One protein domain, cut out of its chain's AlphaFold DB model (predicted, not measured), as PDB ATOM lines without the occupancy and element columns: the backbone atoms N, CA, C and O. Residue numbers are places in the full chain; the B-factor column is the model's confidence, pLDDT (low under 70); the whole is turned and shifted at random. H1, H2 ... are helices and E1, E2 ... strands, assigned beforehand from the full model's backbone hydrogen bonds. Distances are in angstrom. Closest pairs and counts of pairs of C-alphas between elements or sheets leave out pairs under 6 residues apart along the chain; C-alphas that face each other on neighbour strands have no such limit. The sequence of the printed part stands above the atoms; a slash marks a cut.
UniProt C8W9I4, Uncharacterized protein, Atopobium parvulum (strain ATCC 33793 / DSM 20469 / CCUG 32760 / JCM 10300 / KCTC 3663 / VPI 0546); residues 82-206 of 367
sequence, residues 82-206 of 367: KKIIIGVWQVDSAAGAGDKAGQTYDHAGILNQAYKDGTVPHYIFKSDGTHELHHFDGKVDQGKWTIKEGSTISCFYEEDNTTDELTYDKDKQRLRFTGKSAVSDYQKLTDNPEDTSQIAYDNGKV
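This is residues 82 to 206 of the 367 residues of an uncharacterized protein of Atopobium parvulum (strain ATCC 33793 / DSM 20469 / CCUG 32760 / JCM 10300 / KCTC 3663 / VPI 0546) (UniProt C8W9I4). A closed barrel of eight antiparallel strands, E1 and E3 to E9, has a short extra strand, E2, paired onto E1, with helix H2 standing up there. The four-residue helix H1 is outside the barrel, and residues 191 to 206, with no named element, follow E9. The printed part has 125 residues with two named helices and nine named strands, in the order H1 E1 E2 H2 E3 E4 E5 E6 E7 E8 E9, and its class is mostly strand. It is compact, with a radius of gyration of the C-alphas of 13.8 A, and its rounded outline spans 34 by 32 by 30 A.

E3, residues 122 to 125, E4, 130 to 134, E5, 140 to 147, E6, 152 to 157, E7, 163 to 169, E8, 174 to 178, and E9, 182 to 190, form a meander, each strand the antiparallel neighbour and hairpin partner of the one before. Backbone pairs within hydrogen-bond range include N 124 and O 132 at 2.9 A between E3 and E4, N 133 and O 141 at 2.8 A between E4 and E5, N 154 and O 146 at 2.8 A between E5 and E6, N 153 and O 166 at 2.8 A between E6 and E7, N 176 and O 167 at 2.8 A between E7 and E8, and N 186 and O 175 at 2.7 A between E8 and E9. E1, residues 87 to 96, closes the ring, antiparallel to E9 on one side, with N 92 and O 185 at 2.8 A, and to E3 on the other, with N 89 and O 123 at 2.8 A. E1 bends by 51 degrees at residue 93, and E5 bends by 57 degrees at residue 143. E2, residues 104 to 106, lies on the same side of E1 as E3, beside residues 93 to 95, and forms a hairpin with E1; N 94 and O 105 are 2.8 A apart. H2, residues 107 to 114, is on the barrel and inside it, over E2, at a height over the sheet of 5.0 A, and stands up from the sheet. The closest C-alphas of H2 and E1, those of His 107 and Asp 92, are 4.7 A apart. H1, residues 82 to 85, is on the barrel and outside it, over none of the strands, at a height of 6.8 A. H1 and H2 are apart. In H2 every O i to N i+4 pair is within hydrogen-bond range; H1 is too short for such a pair.

H1 begins at C-alpha 82, (-7.262, 12.789, -26.548). The longer strands measure, from first to last C-alpha, 26.0 A for E1, 24.8 A for E9, 21.5 A for E5 and 19.5 A for E7; H2 measures 10.3 A. E1 begins at C-alpha 87, (-1.971, 21.570, -24.682), and E9 ends at C-alpha 190, (-3.979, 26.465, -25.935).

The two C-alphas farthest apart, those of Asp 99 and Asp 128, are 39.2 A apart. The printed part has no cut, and no link is long. The mean pLDDT of the printed part is 77.0; residues 93 to 120, 136 to 137, 180 to 181 and 197 to 206 are under 70.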
ATOM      1  N   LYS A  82      -8.714  12.770 -26.284       89.88
ATOM      2  CA  LYS A  82      -7.262  12.789 -26.548       89.88
ATOM      3  C   LYS A  82      -6.796  14.115 -27.130       89.88
ATOM      4  O   LYS A  82      -5.709  14.559 -26.783       89.88
ATOM      5  N   LYS A  83      -7.603  14.738 -27.988       89.88
ATOM      6  CA  LYS A  83      -7.307  16.053 -28.567       89.88
ATOM      7  C   LYS A  83      -7.568  17.170 -27.566       89.88
ATOM      8  O   LYS A  83      -6.755  18.077 -27.456       89.88
ATOM      9  N   ILE A  84      -8.652  17.055 -26.794       91.56
ATOM     10  CA  ILE A  84      -9.001  18.032 -25.756       91.56
ATOM     11  C   ILE A  84      -7.876  18.171 -24.731       91.56
ATOM     12  O   ILE A  84      -7.586  19.278 -24.305       91.56
ATOM     13  N   ILE A  85      -7.229  17.081 -24.320       94.81
ATOM     14  CA  ILE A  85      -6.250  17.146 -23.227       94.81
ATOM     15  C   ILE A  85      -4.899  17.715 -23.659       94.81
ATOM     16  O   ILE A  85      -4.282  18.413 -22.861       94.81
ATOM     17  N   ILE A  86      -4.467  17.485 -24.900       95.38
ATOM     18  CA  ILE A  86      -3.195  18.013 -25.418       95.38
ATOM     19  C   ILE A  86      -3.199  19.542 -25.357       95.38
ATOM     20  O   ILE A  86      -4.159  20.163 -25.811       95.38
ATOM     21  N   GLY A  87      -2.131  20.128 -24.820       92.50
ATOM     22  CA  GLY A  87      -1.971  21.570 -24.682       92.50
ATOM     23  C   GLY A  87      -1.628  22.013 -23.263       92.50
ATOM     24  O   GLY A  87      -1.241  21.202 -22.416       92.50
ATOM     25  N   VAL A  88      -1.772  23.312 -23.011       89.81
ATOM     26  CA  VAL A  88      -1.438  23.943 -21.726       89.81
ATOM     27  C   VAL A  88      -2.704  24.180 -20.908       89.81
ATOM     28  O   VAL A  88      -3.680  24.740 -21.407       89.81
ATOM     29  N   TRP A  89      -2.679  23.778 -19.637       90.75
ATOM     30  CA  TRP A  89      -3.783  23.924 -18.690       90.75
ATOM     31  C   TRP A  89      -3.323  24.632 -17.424       90.75
ATOM     32  O   TRP A  89      -2.566  24.070 -16.640       90.75
ATOM     33  N   GLN A  90      -3.815  25.836 -17.177       83.06
ATOM     34  CA  GLN A  90      -3.457  26.635 -16.006       83.06
ATOM     35  C   GLN A  90      -4.508  26.490 -14.913       83.06
ATOM     36  O   GLN A  90      -5.694  26.346 -15.209       83.06
ATOM     37  N   VAL A  91      -4.091  26.528 -13.647       79.12
ATOM     38  CA  VAL A  91      -5.042  26.522 -12.532       79.12
ATOM     39  C   VAL A  91      -5.988  27.722 -12.634       79.12
ATOM     40  O   VAL A  91      -5.558  28.856 -12.799       79.12
ATOM     41  N   ASP A  92      -7.284  27.446 -12.554       73.75
ATOM     42  CA  ASP A  92      -8.373  28.417 -12.645       73.75
ATOM     43  C   ASP A  92      -9.001  28.669 -11.275       73.75
ATOM     44  O   ASP A  92      -9.215  29.800 -10.865       73.75
ATOM     45  N   SER A  93      -9.250  27.620 -10.498       69.12
ATOM     46  CA  SER A  93      -9.695  27.786  -9.117       69.12
ATOM     47  C   SER A  93      -9.216  26.647  -8.238       69.12
ATOM     48  O   SER A  93      -8.855  25.567  -8.708       69.12
ATOM     49  N   ALA A  94      -9.190  26.895  -6.934       68.62
ATOM     50  CA  ALA A  94      -8.814  25.912  -5.945       68.62
ATOM     51  C   ALA A  94      -9.619  26.115  -4.668       68.62
ATOM     52  O   ALA A  94      -9.676  27.208  -4.107       68.62
ATOM     53  N   ALA A  95     -10.203  25.035  -4.169       67.44
ATOM     54  CA  ALA A  95     -10.828  24.989  -2.860       67.44
ATOM     55  C   ALA A  95      -9.956  24.157  -1.919       67.44
ATOM     56  O   ALA A  95      -9.589  23.023  -2.238       67.44
ATOM     57  N   GLY A  96      -9.623  24.716  -0.757       59.34
ATOM     58  CA  GLY A  96      -8.870  24.001   0.269       59.34
ATOM     59  C   GLY A  96      -9.714  22.958   1.012       59.34
ATOM     60  O   GLY A  96     -10.935  23.065   1.120       59.34
ATOM     61  N   ALA A  97      -9.039  21.972   1.595       49.84
ATOM     62  CA  ALA A  97      -9.525  21.085   2.650       49.84
ATOM     63  C   ALA A  97      -8.508  21.046   3.812       49.84
ATOM     64  O   ALA A  97      -7.358  21.462   3.666       49.84
ATOM     65  N   GLY A  98      -8.935  20.601   4.999       48.06
ATOM     66  CA  GLY A  98      -8.173  20.781   6.249       48.06
ATOM     67  C   GLY A  98      -8.397  22.170   6.863       48.06
ATOM     68  O   GLY A  98      -9.525  22.649   6.874       48.06
ATOM     69  N   ASP A  99      -7.346  22.848   7.333       44.88
ATOM     70  CA  ASP A  99      -7.451  24.162   8.009       44.88
ATOM     71  C   ASP A  99      -7.939  25.302   7.090       44.88
ATOM     72  O   ASP A  99      -8.325  26.372   7.553       44.88
ATOM     73  N   LYS A 100      -7.940  25.061   5.772       48.66
ATOM     74  CA  LYS A 100      -8.503  25.943   4.737       48.66
ATOM     75  C   LYS A 100      -9.821  25.412   4.155       48.66
ATOM     76  O   LYS A 100     -10.244  25.865   3.094       48.66
ATOM     77  N   ALA A 101     -10.465  24.443   4.814       51.84
ATOM     78  CA  ALA A 101     -11.740  23.887   4.369       51.84
ATOM     79  C   ALA A 101     -12.798  24.985   4.194       51.84
ATOM     80  O   ALA A 101     -13.039  25.784   5.097       51.84
ATOM     81  N   GLY A 102     -13.421  25.019   3.016       50.28
ATOM     82  CA  GLY A 102     -14.438  26.013   2.659       50.28
ATOM     83  C   GLY A 102     -13.883  27.345   2.144       50.28
ATOM     84  O   GLY A 102     -14.664  28.172   1.680       50.28
ATOM     85  N   GLN A 103     -12.561  27.558   2.165       54.69
ATOM     86  CA  GLN A 103     -11.949  28.690   1.473       54.69
ATOM     87  C   GLN A 103     -11.780  28.334  -0.003       54.69
ATOM     88  O   GLN A 103     -11.072  27.385  -0.349       54.69
ATOM     89  N   THR A 104     -12.465  29.094  -0.853       54.62
ATOM     90  CA  THR A 104     -12.341  29.010  -2.308       54.62
ATOM     91  C   THR A 104     -11.464  30.161  -2.765       54.62
ATOM     92  O   THR A 104     -11.684  31.303  -2.363       54.62
ATOM     93  N   TYR A 105     -10.466  29.847  -3.574       56.19
ATOM     94  CA  TYR A 105      -9.619  30.815  -4.242       56.19
ATOM     95  C   TYR A 105      -9.879  30.680  -5.737       56.19
ATOM     96  O   TYR A 105      -9.686  29.608  -6.311       56.19
ATOM     97  N   ASP A 106     -10.361  31.751  -6.345       50.91
ATOM     98  CA  ASP A 106     -10.395  31.891  -7.796       50.91
ATOM     99  C   ASP A 106      -8.980  32.145  -8.335       50.91
ATOM    100  O   ASP A 106      -8.014  32.278  -7.572       50.91
ATOM    101  N   HIS A 107      -8.843  32.218  -9.654       52.25
ATOM    102  CA  HIS A 107      -7.567  32.412 -10.333       52.25
ATOM    103  C   HIS A 107      -6.839  33.639  -9.763       52.25
ATOM    104  O   HIS A 107      -5.658  33.581  -9.413       52.25
ATOM    105  N   ALA A 108      -7.575  34.735  -9.555       45.75
ATOM    106  CA  ALA A 108      -7.064  35.965  -8.967       45.75
ATOM    107  C   ALA A 108      -6.570  35.776  -7.517       45.75
ATOM    108  O   ALA A 108      -5.521  36.320  -7.149       45.75
ATOM    109  N   GLY A 109      -7.287  35.005  -6.698       48.25
ATOM    110  CA  GLY A 109      -6.957  34.640  -5.321       48.25
ATOM    111  C   GLY A 109      -5.799  33.644  -5.199       48.25
ATOM    112  O   GLY A 109      -5.031  33.712  -4.234       48.25
ATOM    113  N   ILE A 110      -5.631  32.763  -6.187       56.41
ATOM    114  CA  ILE A 110      -4.485  31.857  -6.322       56.41
ATOM    115  C   ILE A 110      -3.237  32.640  -6.712       56.41
ATOM    116  O   ILE A 110      -2.218  32.542  -6.031       56.41
ATOM    117  N   LEU A 111      -3.337  33.487  -7.736       49.56
ATOM    118  CA  LEU A 111      -2.271  34.403  -8.126       49.56
ATOM    119  C   LEU A 111      -1.861  35.303  -6.952       49.56
ATOM    120  O   LEU A 111      -0.680  35.564  -6.767       49.56
ATOM    121  N   ASN A 112      -2.819  35.734  -6.117       41.44
ATOM    122  CA  ASN A 112      -2.546  36.552  -4.932       41.44
ATOM    123  C   ASN A 112      -1.689  35.821  -3.885       41.44
ATOM    124  O   ASN A 112      -0.945  36.458  -3.142       41.44
ATOM    125  N   GLN A 113      -1.784  34.491  -3.825       46.44
ATOM    126  CA  GLN A 113      -0.987  33.649  -2.931       46.44
ATOM    127  C   GLN A 113       0.337  33.201  -3.562       46.44
ATOM    128  O   GLN A 113       1.310  33.015  -2.833       46.44
ATOM    129  N   ALA A 114       0.397  33.097  -4.890       46.31
ATOM    130  CA  ALA A 114       1.608  32.798  -5.653       46.31
ATOM    131  C   ALA A 114       2.665  33.923  -5.609       46.31
ATOM    132  O   ALA A 114       3.815  33.702  -5.964       46.31
ATOM    133  N   TYR A 115       2.340  35.128  -5.124       41.97
ATOM    134  CA  TYR A 115       3.269  36.273  -5.092       41.97
ATOM    135  C   TYR A 115       4.447  36.183  -4.103       41.97
ATOM    136  O   TYR A 115       5.121  37.189  -3.884       41.97
ATOM    137  N   LYS A 116       4.748  35.024  -3.503       45.03
ATOM    138  CA  LYS A 116       6.037  34.861  -2.804       45.03
ATOM    139  C   LYS A 116       7.173  34.419  -3.734       45.03
ATOM    140  O   LYS A 116       8.304  34.817  -3.475       45.03
ATOM    141  N   ASP A 117       6.887  33.673  -4.800       48.53
ATOM    142  CA  ASP A 117       7.868  33.212  -5.801       48.53
ATOM    143  C   ASP A 117       7.445  33.471  -7.258       48.53
ATOM    144  O   ASP A 117       8.289  33.425  -8.147       48.53
ATOM    145  N   GLY A 118       6.178  33.820  -7.503       53.50
ATOM    146  CA  GLY A 118       5.689  34.238  -8.809       53.50
ATOM    147  C   GLY A 118       5.604  33.096  -9.817       53.50
ATOM    148  O   GLY A 118       5.999  33.307 -10.958       53.50
ATOM    149  N   THR A 119       5.110  31.913  -9.424       60.59
ATOM    150  CA  THR A 119       4.797  30.805 -10.354       60.59
ATOM    151  C   THR A 119       3.331  30.393 -10.254       60.59
ATOM    152  O   THR A 119       2.771  30.324  -9.160       60.59
ATOM    153  N   VAL A 120       2.699  30.077 -11.388       69.25
ATOM    154  CA  VAL A 120       1.336  29.528 -11.415       69.25
ATOM    155  C   VAL A 120       1.366  28.044 -11.769       69.25
ATOM    156  O   VAL A 120       1.979  27.687 -12.778       69.25
ATOM    157  N   PRO A 121       0.671  27.175 -11.008       77.81
ATOM    158  CA  PRO A 121       0.569  25.780 -11.367       77.81
ATOM    159  C   PRO A 121      -0.134  25.588 -12.694       77.81
ATOM    160  O   PRO A 121      -1.227  26.117 -12.928       77.81
ATOM    161  N   HIS A 122       0.480  24.785 -13.542       86.44
ATOM    162  CA  HIS A 122      -0.079  24.439 -14.829       86.44
ATOM    163  C   HIS A 122       0.414  23.069 -15.275       86.44
ATOM    164  O   HIS A 122       1.493  22.615 -14.892       86.44
ATOM    165  N   TYR A 123      -0.409  22.415 -16.083       93.38
ATOM    166  CA  TYR A 123      -0.047  21.211 -16.802       93.38
ATOM    167  C   TYR A 123       0.300  21.543 -18.246       93.38
ATOM    168  O   TYR A 123      -0.353  22.377 -18.874       93.38
ATOM    169  N   ILE A 124       1.259  20.807 -18.789       95.31
ATOM    170  CA  ILE A 124       1.526  20.733 -20.221       95.31
ATOM    171  C   ILE A 124       1.336  19.278 -20.634       95.31
ATOM    172  O   ILE A 124       2.043  18.406 -20.141       95.31
ATOM    173  N   PHE A 125       0.391  18.996 -21.529       97.25
ATOM    174  CA  PHE A 125       0.151  17.657 -22.072       97.25
ATOM    175  C   PHE A 125       0.580  17.592 -23.533       97.25
ATOM    176  O   PHE A 125       0.086  18.355 -24.362       97.25
ATOM    177  N   LYS A 126       1.455  16.646 -23.879       97.25
ATOM    178  CA  LYS A 126       2.009  16.508 -25.232       97.25
ATOM    179  C   LYS A 126       1.401  15.319 -25.969       97.25
ATOM    180  O   LYS A 126       0.996  14.320 -25.368       97.25
ATOM    181  N   SER A 127       1.369  15.406 -27.297       94.50
ATOM    182  CA  SER A 127       0.786  14.380 -28.173       94.50
ATOM    183  C   SER A 127       1.522  13.036 -28.139       94.50
ATOM    184  O   SER A 127       0.957  12.017 -28.529       94.50
ATOM    185  N   ASP A 128       2.774  13.017 -27.683       95.31
ATOM    186  CA  ASP A 128       3.586  11.806 -27.526       95.31
ATOM    187  C   ASP A 128       3.278  11.022 -26.230       95.31
ATOM    188  O   ASP A 128       3.922  10.010 -25.937       95.31
ATOM    189  N   GLY A 129       2.295  11.482 -25.448       95.44
ATOM    190  CA  GLY A 129       1.899  10.875 -24.182       95.44
ATOM    191  C   GLY A 129       2.738  11.320 -22.983       95.44
ATOM    192  O   GLY A 129       2.599  10.729 -21.914       95.44
ATOM    193  N   THR A 130       3.614  12.321 -23.126       97.81
ATOM    194  CA  THR A 130       4.296  12.971 -21.993       97.81
ATOM    195  C   THR A 130       3.492  14.133 -21.424       97.81
ATOM    196  O   THR A 130       2.666  14.732 -22.116       97.81
ATOM    197  N   HIS A 131       3.706  14.425 -20.145       97.25
ATOM    198  CA  HIS A 131       3.184  15.624 -19.505       97.25
ATOM    199  C   HIS A 131       4.174  16.200 -18.494       97.25
ATOM    200  O   HIS A 131       5.061  15.494 -18.009       97.25
ATOM    201  N   GLU A 132       3.971  17.472 -18.178       95.31
ATOM    202  CA  GLU A 132       4.705  18.231 -17.170       95.31
ATOM    203  C   GLU A 132       3.690  18.907 -16.240       95.31
ATOM    204  O   GLU A 132       2.648  19.380 -16.700       95.31
ATOM    205  N   LEU A 133       3.973  18.929 -14.940       91.50
ATOM    206  CA  LEU A 133       3.244  19.686 -13.928       91.50
ATOM    207  C   LEU A 133       4.203  20.677 -13.281       91.50
ATOM    208  O   LEU A 133       5.120  20.284 -12.559       91.50
ATOM    209  N   HIS A 134       3.949  21.958 -13.507       86.75
ATOM    210  CA  HIS A 134       4.651  23.051 -12.853       86.75
ATOM    211  C   HIS A 134       3.935  23.390 -11.546       86.75
ATOM    212  O   HIS A 134       2.707  23.478 -11.501       86.75
ATOM    213  N   HIS A 135       4.700  23.571 -10.476       77.19
ATOM    214  CA  HIS A 135       4.200  23.844  -9.129       77.19
ATOM    215  C   HIS A 135       4.389  25.312  -8.743       77.19
ATOM    216  O   HIS A 135       5.159  26.034  -9.371       77.19
ATOM    217  N   PHE A 136       3.720  25.756  -7.670       67.00
ATOM    218  CA  PHE A 136       3.917  27.114  -7.133       67.00
ATOM    219  C   PHE A 136       5.384  27.387  -6.783       67.00
ATOM    220  O   PHE A 136       5.890  28.454  -7.088       67.00
ATOM    221  N   ASP A 137       6.087  26.407  -6.214       67.50
ATOM    222  CA  ASP A 137       7.477  26.551  -5.765       67.50
ATOM    223  C   ASP A 137       8.518  26.461  -6.898       67.50
ATOM    224  O   ASP A 137       9.718  26.348  -6.637       67.50
ATOM    225  N   GLY A 138       8.073  26.487  -8.159       70.25
ATOM    226  CA  GLY A 138       8.927  26.380  -9.342       70.25
ATOM    227  C   GLY A 138       9.450  24.967  -9.610       70.25
ATOM    228  O   GLY A 138      10.244  24.774 -10.531       70.25
ATOM    229  N   LYS A 139       9.028  23.962  -8.832       81.25
ATOM    230  CA  LYS A 139       9.300  22.560  -9.151       81.25
ATOM    231  C   LYS A 139       8.525  22.162 -10.411       81.25
ATOM    232  O   LYS A 139       7.380  22.571 -10.593       81.25
ATOM    233  N   VAL A 140       9.124  21.301 -11.229       88.31
ATOM    234  CA  VAL A 140       8.463  20.649 -12.365       88.31
ATOM    235  C   VAL A 140       8.512  19.143 -12.150       88.31
ATOM    236  O   VAL A 140       9.593  18.594 -11.941       88.31
ATOM    237  N   ASP A 141       7.348  18.496 -12.171       91.00
ATOM    238  CA  ASP A 141       7.229  17.038 -12.199       91.00
ATOM    239  C   ASP A 141       6.885  16.581 -13.618       91.00
ATOM    240  O   ASP A 141       5.990  17.136 -14.254       91.00
ATOM    241  N   GLN A 142       7.569  15.557 -14.110       96.00
ATOM    242  CA  GLN A 142       7.429  15.035 -15.460       96.00
ATOM    243  C   GLN A 142       6.885  13.609 -15.440       96.00
ATOM    244  O   GLN A 142       7.059  12.843 -14.490       96.00
ATOM    245  N   GLY A 143       6.251  13.209 -16.536       96.50
ATOM    246  CA  GLY A 143       6.027  11.795 -16.785       96.50
ATOM    247  C   GLY A 143       5.061  11.525 -17.917       96.50
ATOM    248  O   GLY A 143       5.058  12.217 -18.934       96.50
ATOM    249  N   LYS A 144       4.225  10.498 -17.769       97.75
ATOM    250  CA  LYS A 144       3.360   9.991 -18.841       97.75
ATOM    251  C   LYS A 144       1.891  10.129 -18.491       97.75
ATOM    252  O   LYS A 144       1.502   9.881 -17.355       97.75
ATOM    253  N   TRP A 145       1.066  10.452 -19.478       96.81
ATOM    254  CA  TRP A 145      -0.380  10.507 -19.312       96.81
ATOM    255  C   TRP A 145      -1.087   9.510 -20.224       96.81
ATOM    256  O   TRP A 145      -0.620   9.162 -21.310       96.81
ATOM    257  N   THR A 146      -2.235   9.028 -19.763       95.19
ATOM    258  CA  THR A 146      -3.129   8.162 -20.533       95.19
ATOM    259  C   THR A 146      -4.579   8.504 -20.233       95.19
ATOM    260  O   THR A 146      -4.892   9.093 -19.201       95.19
ATOM    261  N   ILE A 147      -5.474   8.104 -21.130       91.75
ATOM    262  CA  ILE A 147      -6.915   8.219 -20.917       91.75
ATOM    263  C   ILE A 147      -7.445   6.865 -20.467       91.75
ATOM    264  O   ILE A 147      -7.202   5.853 -21.131       91.75
ATOM    265  N   LYS A 148      -8.148   6.857 -19.336       88.44
ATOM    266  CA  LYS A 148      -8.906   5.704 -18.840       88.44
ATOM    267  C   LYS A 148     -10.342   5.759 -19.372       88.44
ATOM    268  O   LYS A 148     -10.708   6.671 -20.104       88.44
ATOM    269  N   GLU A 149     -11.162   4.764 -19.041       77.75
ATOM    270  CA  GLU A 149     -12.584   4.803 -19.397       77.75
ATOM    271  C   GLU A 149     -13.255   6.089 -18.876       77.75
ATOM    272  O   GLU A 149     -13.000   6.532 -17.756       77.75
ATOM    273  N   GLY A 150     -14.116   6.696 -19.699       77.38
ATOM    274  CA  GLY A 150     -14.787   7.959 -19.378       77.38
ATOM    275  C   GLY A 150     -13.951   9.205 -19.699       77.38
ATOM    276  O   GLY A 150     -13.268   9.260 -20.719       77.38
ATOM    277  N   SER A 151     -14.060  10.229 -18.848       86.38
ATOM    278  CA  SER A 151     -13.353  11.517 -18.969       86.38
ATOM    279  C   SER A 151     -12.155  11.615 -18.010       86.38
ATOM    280  O   SER A 151     -11.803  12.712 -17.583       86.38
ATOM    281  N   THR A 152     -11.563  10.485 -17.614       93.12
ATOM    282  CA  THR A 152     -10.488  10.437 -16.611       93.12
ATOM    283  C   THR A 152      -9.115  10.304 -17.264       93.12
ATOM    284  O   THR A 152      -8.865   9.413 -18.079       93.12
ATOM    285  N   ILE A 153      -8.210  11.195 -16.871       95.56
ATOM    286  CA  ILE A 153      -6.830  11.311 -17.324       95.56
ATOM    287  C   ILE A 153      -5.949  10.801 -16.189       95.56
ATOM    288  O   ILE A 153      -6.011  11.300 -15.069       95.56
ATOM    289  N   SER A 154      -5.138   9.791 -16.475       95.00
ATOM    290  CA  SER A 154      -4.201   9.201 -15.525       95.00
ATOM    291  C   SER A 154      -2.802   9.728 -15.813       95.00
ATOM    292  O   SER A 154      -2.261   9.439 -16.879       95.00
ATOM    293  N   CYS A 155      -2.217  10.438 -14.854       95.19
ATOM    294  CA  CYS A 155      -0.907  11.080 -14.945       95.19
ATOM    295  C   CYS A 155       0.092  10.358 -14.043       95.19
ATOM    296  O   CYS A 155      -0.011  10.435 -12.823       95.19
ATOM    297  N   PHE A 156       1.025   9.618 -14.633       95.69
ATOM    298  CA  PHE A 156       2.126   8.954 -13.939       95.69
ATOM    299  C   PHE A 156       3.342   9.875 -13.868       95.69
ATOM    300  O   PHE A 156       3.784  10.345 -14.913       95.69
ATOM    301  N   TYR A 157       3.920  10.046 -12.683       93.19
ATOM    302  CA  TYR A 157       5.090  10.897 -12.461       93.19
ATOM    303  C   TYR A 157       6.358  10.082 -12.227       93.19
ATOM    304  O   TYR A 157       6.373   9.147 -11.420       93.19
ATOM    305  N   GLU A 158       7.439  10.468 -12.893       92.75
ATOM    306  CA  GLU A 158       8.717   9.758 -12.860       92.75
ATOM    307  C   GLU A 158       9.476   9.984 -11.544       92.75
ATOM    308  O   GLU A 158      10.183   9.089 -11.076       92.75
ATOM    309  N   GLU A 159       9.282  11.133 -10.890       88.56
ATOM    310  CA  GLU A 159      10.067  11.549  -9.720       88.56
ATOM    311  C   GLU A 159       9.858  10.651  -8.497       88.56
ATOM    312  O   GLU A 159      10.791  10.421  -7.725       88.56
ATOM    313  N   ASP A 160       8.640  10.149  -8.284       85.94
ATOM    314  CA  ASP A 160       8.319   9.281  -7.140       85.94
ATOM    315  C   ASP A 160       7.478   8.049  -7.509       85.94
ATOM    316  O   ASP A 160       7.046   7.314  -6.617       85.94
ATOM    317  N   ASN A 161       7.281   7.786  -8.807       89.31
ATOM    318  CA  ASN A 161       6.488   6.672  -9.329       89.31
ATOM    319  C   ASN A 161       5.032   6.651  -8.826       89.31
ATOM    320  O   ASN A 161       4.449   5.580  -8.616       89.31
ATOM    321  N   THR A 162       4.442   7.824  -8.602       88.00
ATOM    322  CA  THR A 162       3.019   7.967  -8.271       88.00
ATOM    323  C   THR A 162       2.163   8.189  -9.512       88.00
ATOM    324  O   THR A 162       2.645   8.378 -10.628       88.00
ATOM    325  N   THR A 163       0.849   8.097  -9.327       90.62
ATOM    326  CA  THR A 163      -0.126   8.383 -10.373       90.62
ATOM    327  C   THR A 163      -1.268   9.183  -9.784       90.62
ATOM    328  O   THR A 163      -1.879   8.730  -8.814       90.62
ATOM    329  N   ASP A 164      -1.560  10.319 -10.403       89.25
ATOM    330  CA  ASP A 164      -2.738  11.124 -10.114       89.25
ATOM    331  C   ASP A 164      -3.806  10.913 -11.186       89.25
ATOM    332  O   ASP A 164      -3.515  10.571 -12.337       89.25
ATOM    333  N   GLU A 165      -5.059  11.122 -10.794       92.19
ATOM    334  CA  GLU A 165      -6.192  11.122 -11.710       92.19
ATOM    335  C   GLU A 165      -6.809  12.514 -11.769       92.19
ATOM    336  O   GLU A 165      -7.155  13.110 -10.744       92.19
ATOM    337  N   LEU A 166      -6.954  13.018 -12.990       93.50
ATOM    338  CA  LEU A 166      -7.709  14.218 -13.298       93.50
ATOM    339  C   LEU A 166      -8.969  13.828 -14.062       93.50
ATOM    340  O   LEU A 166      -8.975  12.857 -14.815       93.50
ATOM    341  N   THR A 167     -10.033  14.597 -13.902       94.38
ATOM    342  CA  THR A 167     -11.293  14.372 -14.611       94.38
ATOM    343  C   THR A 167     -11.627  15.594 -15.440       94.38
ATOM    344  O   THR A 167     -11.666  16.701 -14.914       94.38
ATOM    345  N   TYR A 168     -11.893  15.401 -16.727       94.38
ATOM    346  CA  TYR A 168     -12.415  16.458 -17.578       94.38
ATOM    347  C   TYR A 168     -13.930  16.599 -17.388       94.38
ATOM    348  O   TYR A 168     -14.703  15.693 -17.719       94.38
ATOM    349  N   ASP A 169     -14.343  17.739 -16.842       87.94
ATOM    350  CA  ASP A 169     -15.736  18.155 -16.752       87.94
ATOM    351  C   ASP A 169     -16.136  18.784 -18.091       87.94
ATOM    352  O   ASP A 169     -15.673  19.868 -18.444       87.94
ATOM    353  N   LYS A 170     -16.973  18.072 -18.854       83.25
ATOM    354  CA  LYS A 170     -17.404  18.499 -20.192       83.25
ATOM    355  C   LYS A 170     -18.337  19.704 -20.155       83.25
ATOM    356  O   LYS A 170     -18.297  20.501 -21.085       83.25
ATOM    357  N   ASP A 171     -19.147  19.831 -19.107       78.75
ATOM    358  CA  ASP A 171     -20.133  20.908 -18.999       78.75
ATOM    359  C   ASP A 171     -19.434  22.221 -18.643       78.75
ATOM    360  O   ASP A 171     -19.771  23.277 -19.170       78.75
ATOM    361  N   LYS A 172     -18.413  22.147 -17.782       78.38
ATOM    362  CA  LYS A 172     -17.605  23.312 -17.383       78.38
ATOM    363  C   LYS A 172     -16.405  23.572 -18.281       78.38
ATOM    364  O   LYS A 172     -15.757  24.610 -18.156       78.38
ATOM    365  N   GLN A 173     -16.055  22.600 -19.119       84.12
ATOM    366  CA  GLN A 173     -14.832  22.603 -19.915       84.12
ATOM    367  C   GLN A 173     -13.593  22.866 -19.044       84.12
ATOM    368  O   GLN A 173     -12.760  23.730 -19.332       84.12
ATOM    369  N   ARG A 174     -13.508  22.147 -17.919       88.69
ATOM    370  CA  ARG A 174     -12.416  22.253 -16.942       88.69
ATOM    371  C   ARG A 174     -11.791  20.897 -16.684       88.69
ATOM    372  O   ARG A 174     -12.483  19.885 -16.585       88.69
ATOM    373  N   LEU A 175     -10.474  20.889 -16.527       92.88
ATOM    374  CA  LEU A 175      -9.758  19.731 -16.017       92.88
ATOM    375  C   LEU A 175      -9.717  19.831 -14.496       92.88
ATOM    376  O   LEU A 175      -9.215  20.805 -13.950       92.88
ATOM    377  N   ARG A 176     -10.259  18.838 -13.802       90.50
ATOM    378  CA  ARG A 176     -10.386  18.846 -12.348       90.50
ATOM    379  C   ARG A 176      -9.439  17.849 -11.710       90.50
ATOM    380  O   ARG A 176      -9.496  16.656 -11.998       90.50
ATOM    381  N   PHE A 177      -8.650  18.322 -10.760       88.06
ATOM    382  CA  PHE A 177      -7.923  17.495  -9.810       88.06
ATOM    383  C   PHE A 177      -8.664  17.464  -8.470       88.06
ATOM    384  O   PHE A 177      -9.087  18.500  -7.957       88.06
ATOM    385  N   THR A 178      -8.813  16.277  -7.884       83.25
ATOM    386  CA  THR A 178      -9.396  16.100  -6.544       83.25
ATOM    387  C   THR A 178      -8.394  15.385  -5.648       83.25
ATOM    388  O   THR A 178      -8.304  14.159  -5.632       83.25
ATOM    389  N   GLY A 179      -7.629  16.168  -4.895       72.62
ATOM    390  CA  GLY A 179      -6.714  15.673  -3.877       72.62
ATOM    391  C   GLY A 179      -7.394  15.490  -2.518       72.62
ATOM    392  O   GLY A 179      -8.518  15.924  -2.276       72.62
ATOM    393  N   LYS A 180      -6.669  14.889  -1.567       67.94
ATOM    394  CA  LYS A 180      -7.157  14.665  -0.189       67.94
ATOM    395  C   LYS A 180      -7.474  15.969   0.560       67.94
ATOM    396  O   LYS A 180      -8.319  15.968   1.451       67.94
ATOM    397  N   SER A 181      -6.770  17.055   0.240       63.34
ATOM    398  CA  SER A 181      -6.857  18.344   0.941       63.34
ATOM    399  C   SER A 181      -7.091  19.538   0.015       63.34
ATOM    400  O   SER A 181      -6.940  20.672   0.460       63.34
ATOM    401  N   ALA A 182      -7.386  19.313  -1.263       71.44
ATOM    402  CA  ALA A 182      -7.682  20.386  -2.199       71.44
ATOM    403  C   ALA A 182      -8.432  19.842  -3.412       71.44
ATOM    404  O   ALA A 182      -8.152  18.739  -3.879       71.44
ATOM    405  N   VAL A 183      -9.347  20.647  -3.934       78.56
ATOM    406  CA  VAL A 183      -9.900  20.482  -5.278       78.56
ATOM    407  C   VAL A 183      -9.360  21.626  -6.110       78.56
ATOM    408  O   VAL A 183      -9.353  22.759  -5.635       78.56
ATOM    409  N   SER A 184      -8.909  21.342  -7.325       80.31
ATOM    410  CA  SER A 184      -8.430  22.368  -8.245       80.31
ATOM    411  C   SER A 184      -9.015  22.146  -9.621       80.31
ATOM    412  O   SER A 184      -8.968  21.033 -10.140       80.31
ATOM    413  N   ASP A 185      -9.551  23.210 -10.192       83.12
ATOM    414  CA  ASP A 185     -10.001  23.255 -11.570       83.12
ATOM    415  C   ASP A 185      -8.951  23.990 -12.396       83.12
ATOM    416  O   ASP A 185      -8.393  24.991 -11.953       83.12
ATOM    417  N   TYR A 186      -8.676  23.472 -13.585       86.94
ATOM    418  CA  TYR A 186      -7.722  24.012 -14.537       86.94
ATOM    419  C   TYR A 186      -8.457  24.361 -15.824       86.94
ATOM    420  O   TYR A 186      -9.284  23.587 -16.321       86.94
ATOM    421  N   GLN A 187      -8.133  25.524 -16.370       84.38
ATOM    422  CA  GLN A 187      -8.612  25.986 -17.662       84.38
ATOM    423  C   GLN A 187      -7.566  25.707 -18.738       84.38
ATOM    424  O   GLN A 187      -6.371  25.889 -18.508       84.38
ATOM    425  N   LYS A 188      -8.015  25.289 -19.922       86.75
ATOM    426  CA  LYS A 188      -7.131  25.153 -21.078       86.75
ATOM    427  C   LYS A 188      -6.832  26.528 -21.660       86.75
ATOM    428  O   LYS A 188      -7.752  27.331 -21.809       86.75
ATOM    429  N   LEU A 189      -5.567  26.772 -21.975       76.12
ATOM    430  CA  LEU A 189      -5.098  28.009 -22.595       76.12
ATOM    431  C   LEU A 189      -4.904  27.839 -24.104       76.12
ATOM    432  O   LEU A 189      -5.235  28.729 -24.875       76.12
ATOM    433  N   THR A 190      -4.359  26.704 -24.535       77.38
ATOM    434  CA  THR A 190      -3.979  26.465 -25.935       77.38
ATOM    435  C   THR A 190      -3.894  24.969 -26.210       77.38
ATOM    436  O   THR A 190      -3.680  24.182 -25.284       77.38
ATOM    437  N   ASP A 191      -4.050  24.576 -27.474       82.00
ATOM    438  CA  ASP A 191      -3.792  23.215 -27.959       82.00
ATOM    439  C   ASP A 191      -2.296  22.956 -28.190       82.00
ATOM    440  O   ASP A 191      -1.876  21.800 -28.239       82.00
ATOM    441  N   ASN A 192      -1.489  24.014 -28.330       84.81
ATOM    442  CA  ASN A 192      -0.054  23.914 -28.550       84.81
ATOM    443  C   ASN A 192       0.687  23.776 -27.204       84.81
ATOM    444  O   ASN A 192       0.744  24.741 -26.447       84.81
ATOM    445  N   PRO A 193       1.302  22.619 -26.894       88.56
ATOM    446  CA  PRO A 193       1.973  22.407 -25.610       88.56
ATOM    447  C   PRO A 193       3.211  23.291 -25.398       88.56
ATOM    448  O   PRO A 193       3.660  23.439 -24.269       88.56
ATOM    449  N   GLU A 194       3.762  23.864 -26.468       83.12
ATOM    450  CA  GLU A 194       4.921  24.762 -26.406       83.12
ATOM    451  C   GLU A 194       4.511  26.236 -26.243       83.12
ATOM    452  O   GLU A 194       5.357  27.104 -26.033       83.12
ATOM    453  N   ASP A 195       3.215  26.543 -26.351       73.88
ATOM    454  CA  ASP A 195       2.690  27.894 -26.191       73.88
ATOM    455  C   ASP A 195       2.327  28.167 -24.721       73.88
ATOM    456  O   ASP A 195       1.176  28.127 -24.292       73.88
ATOM    457  N   THR A 196       3.344  28.490 -23.925       72.12
ATOM    458  CA  THR A 196       3.160  29.007 -22.560       72.12
ATOM    459  C   THR A 196       2.920  30.513 -22.539       72.12
ATOM    460  O   THR A 196       2.911  31.120 -21.468       72.12
ATOM    461  N   SER A 197       2.698  31.139 -23.704       60.19
ATOM    462  CA  SER A 197       2.636  32.594 -23.810       60.19
ATOM    463  C   SER A 197       1.537  33.178 -22.936       60.19
ATOM    464  O   SER A 197       1.747  34.257 -22.418       60.19
ATOM    465  N   GLN A 198       0.432  32.468 -22.705       60.81
ATOM    466  CA  GLN A 198      -0.700  32.916 -21.882       60.81
ATOM    467  C   GLN A 198      -0.497  32.755 -20.369       60.81
ATOM    468  O   GLN A 198      -1.342  33.176 -19.580       60.81
ATOM    469  N   ILE A 199       0.608  32.150 -19.940       67.69
ATOM    470  CA  ILE A 199       0.923  32.022 -18.523       67.69
ATOM    471  C   ILE A 199       1.613  33.312 -18.082       67.69
ATOM    472  O   ILE A 199       2.730  33.620 -18.486       67.69
ATOM    473  N   ALA A 200       0.959  34.071 -17.204       57.53
ATOM    474  CA  ALA A 200       1.506  35.320 -16.670       57.53
ATOM    475  C   ALA A 200       2.858  35.135 -15.939       57.53
ATOM    476  O   ALA A 200       3.663  36.064 -15.858       57.53
ATOM    477  N   TYR A 201       3.089  33.937 -15.397       62.94
ATOM    478  CA  TYR A 201       4.175  33.594 -14.483       62.94
ATOM    479  C   TYR A 201       4.575  32.120 -14.648       62.94
ATOM    480  O   TYR A 201       3.849  31.231 -14.197       62.94
ATOM    481  N   ASP A 202       5.726  31.865 -15.265       62.53
ATOM    482  CA  ASP A 202       6.274  30.522 -15.480       62.53
ATOM    483  C   ASP A 202       7.683  30.435 -14.879       62.53
ATOM    484  O   ASP A 202       8.533  31.300 -15.103       62.53
ATOM    485  N   ASN A 203       7.920  29.394 -14.080       63.00
ATOM    486  CA  ASN A 203       9.182  29.135 -13.384       63.00
ATOM    487  C   ASN A 203       9.748  30.365 -12.639       63.00
ATOM    488  O   ASN A 203      10.923  30.717 -12.788       63.00
ATOM    489  N   GLY A 204       8.900  31.054 -11.869       55.97
ATOM    490  CA  GLY A 204       9.261  32.251 -11.100       55.97
ATOM    491  C   GLY A 204       9.640  33.472 -11.946       55.97
ATOM    492  O   GLY A 204      10.165  34.458 -11.423       55.97
ATOM    493  N   LYS A 205       9.423  33.418 -13.263       53.75
ATOM    494  CA  LYS A 205       9.698  34.508 -14.196       53.75
ATOM    495  C   LYS A 205       8.401  34.961 -14.843       53.75
ATOM    496  O   LYS A 205       7.569  34.160 -15.263       53.75
ATOM    497  N   VAL A 206       8.259  36.275 -14.985       52.28
ATOM    498  CA  VAL A 206       7.257  36.834 -15.894       52.28
ATOM    499  C   VAL A 206       7.712  36.479 -17.305       52.28
ATOM    500  O   VAL A 206       8.654  37.076 -17.820       52.28
TER     501      VAL A 206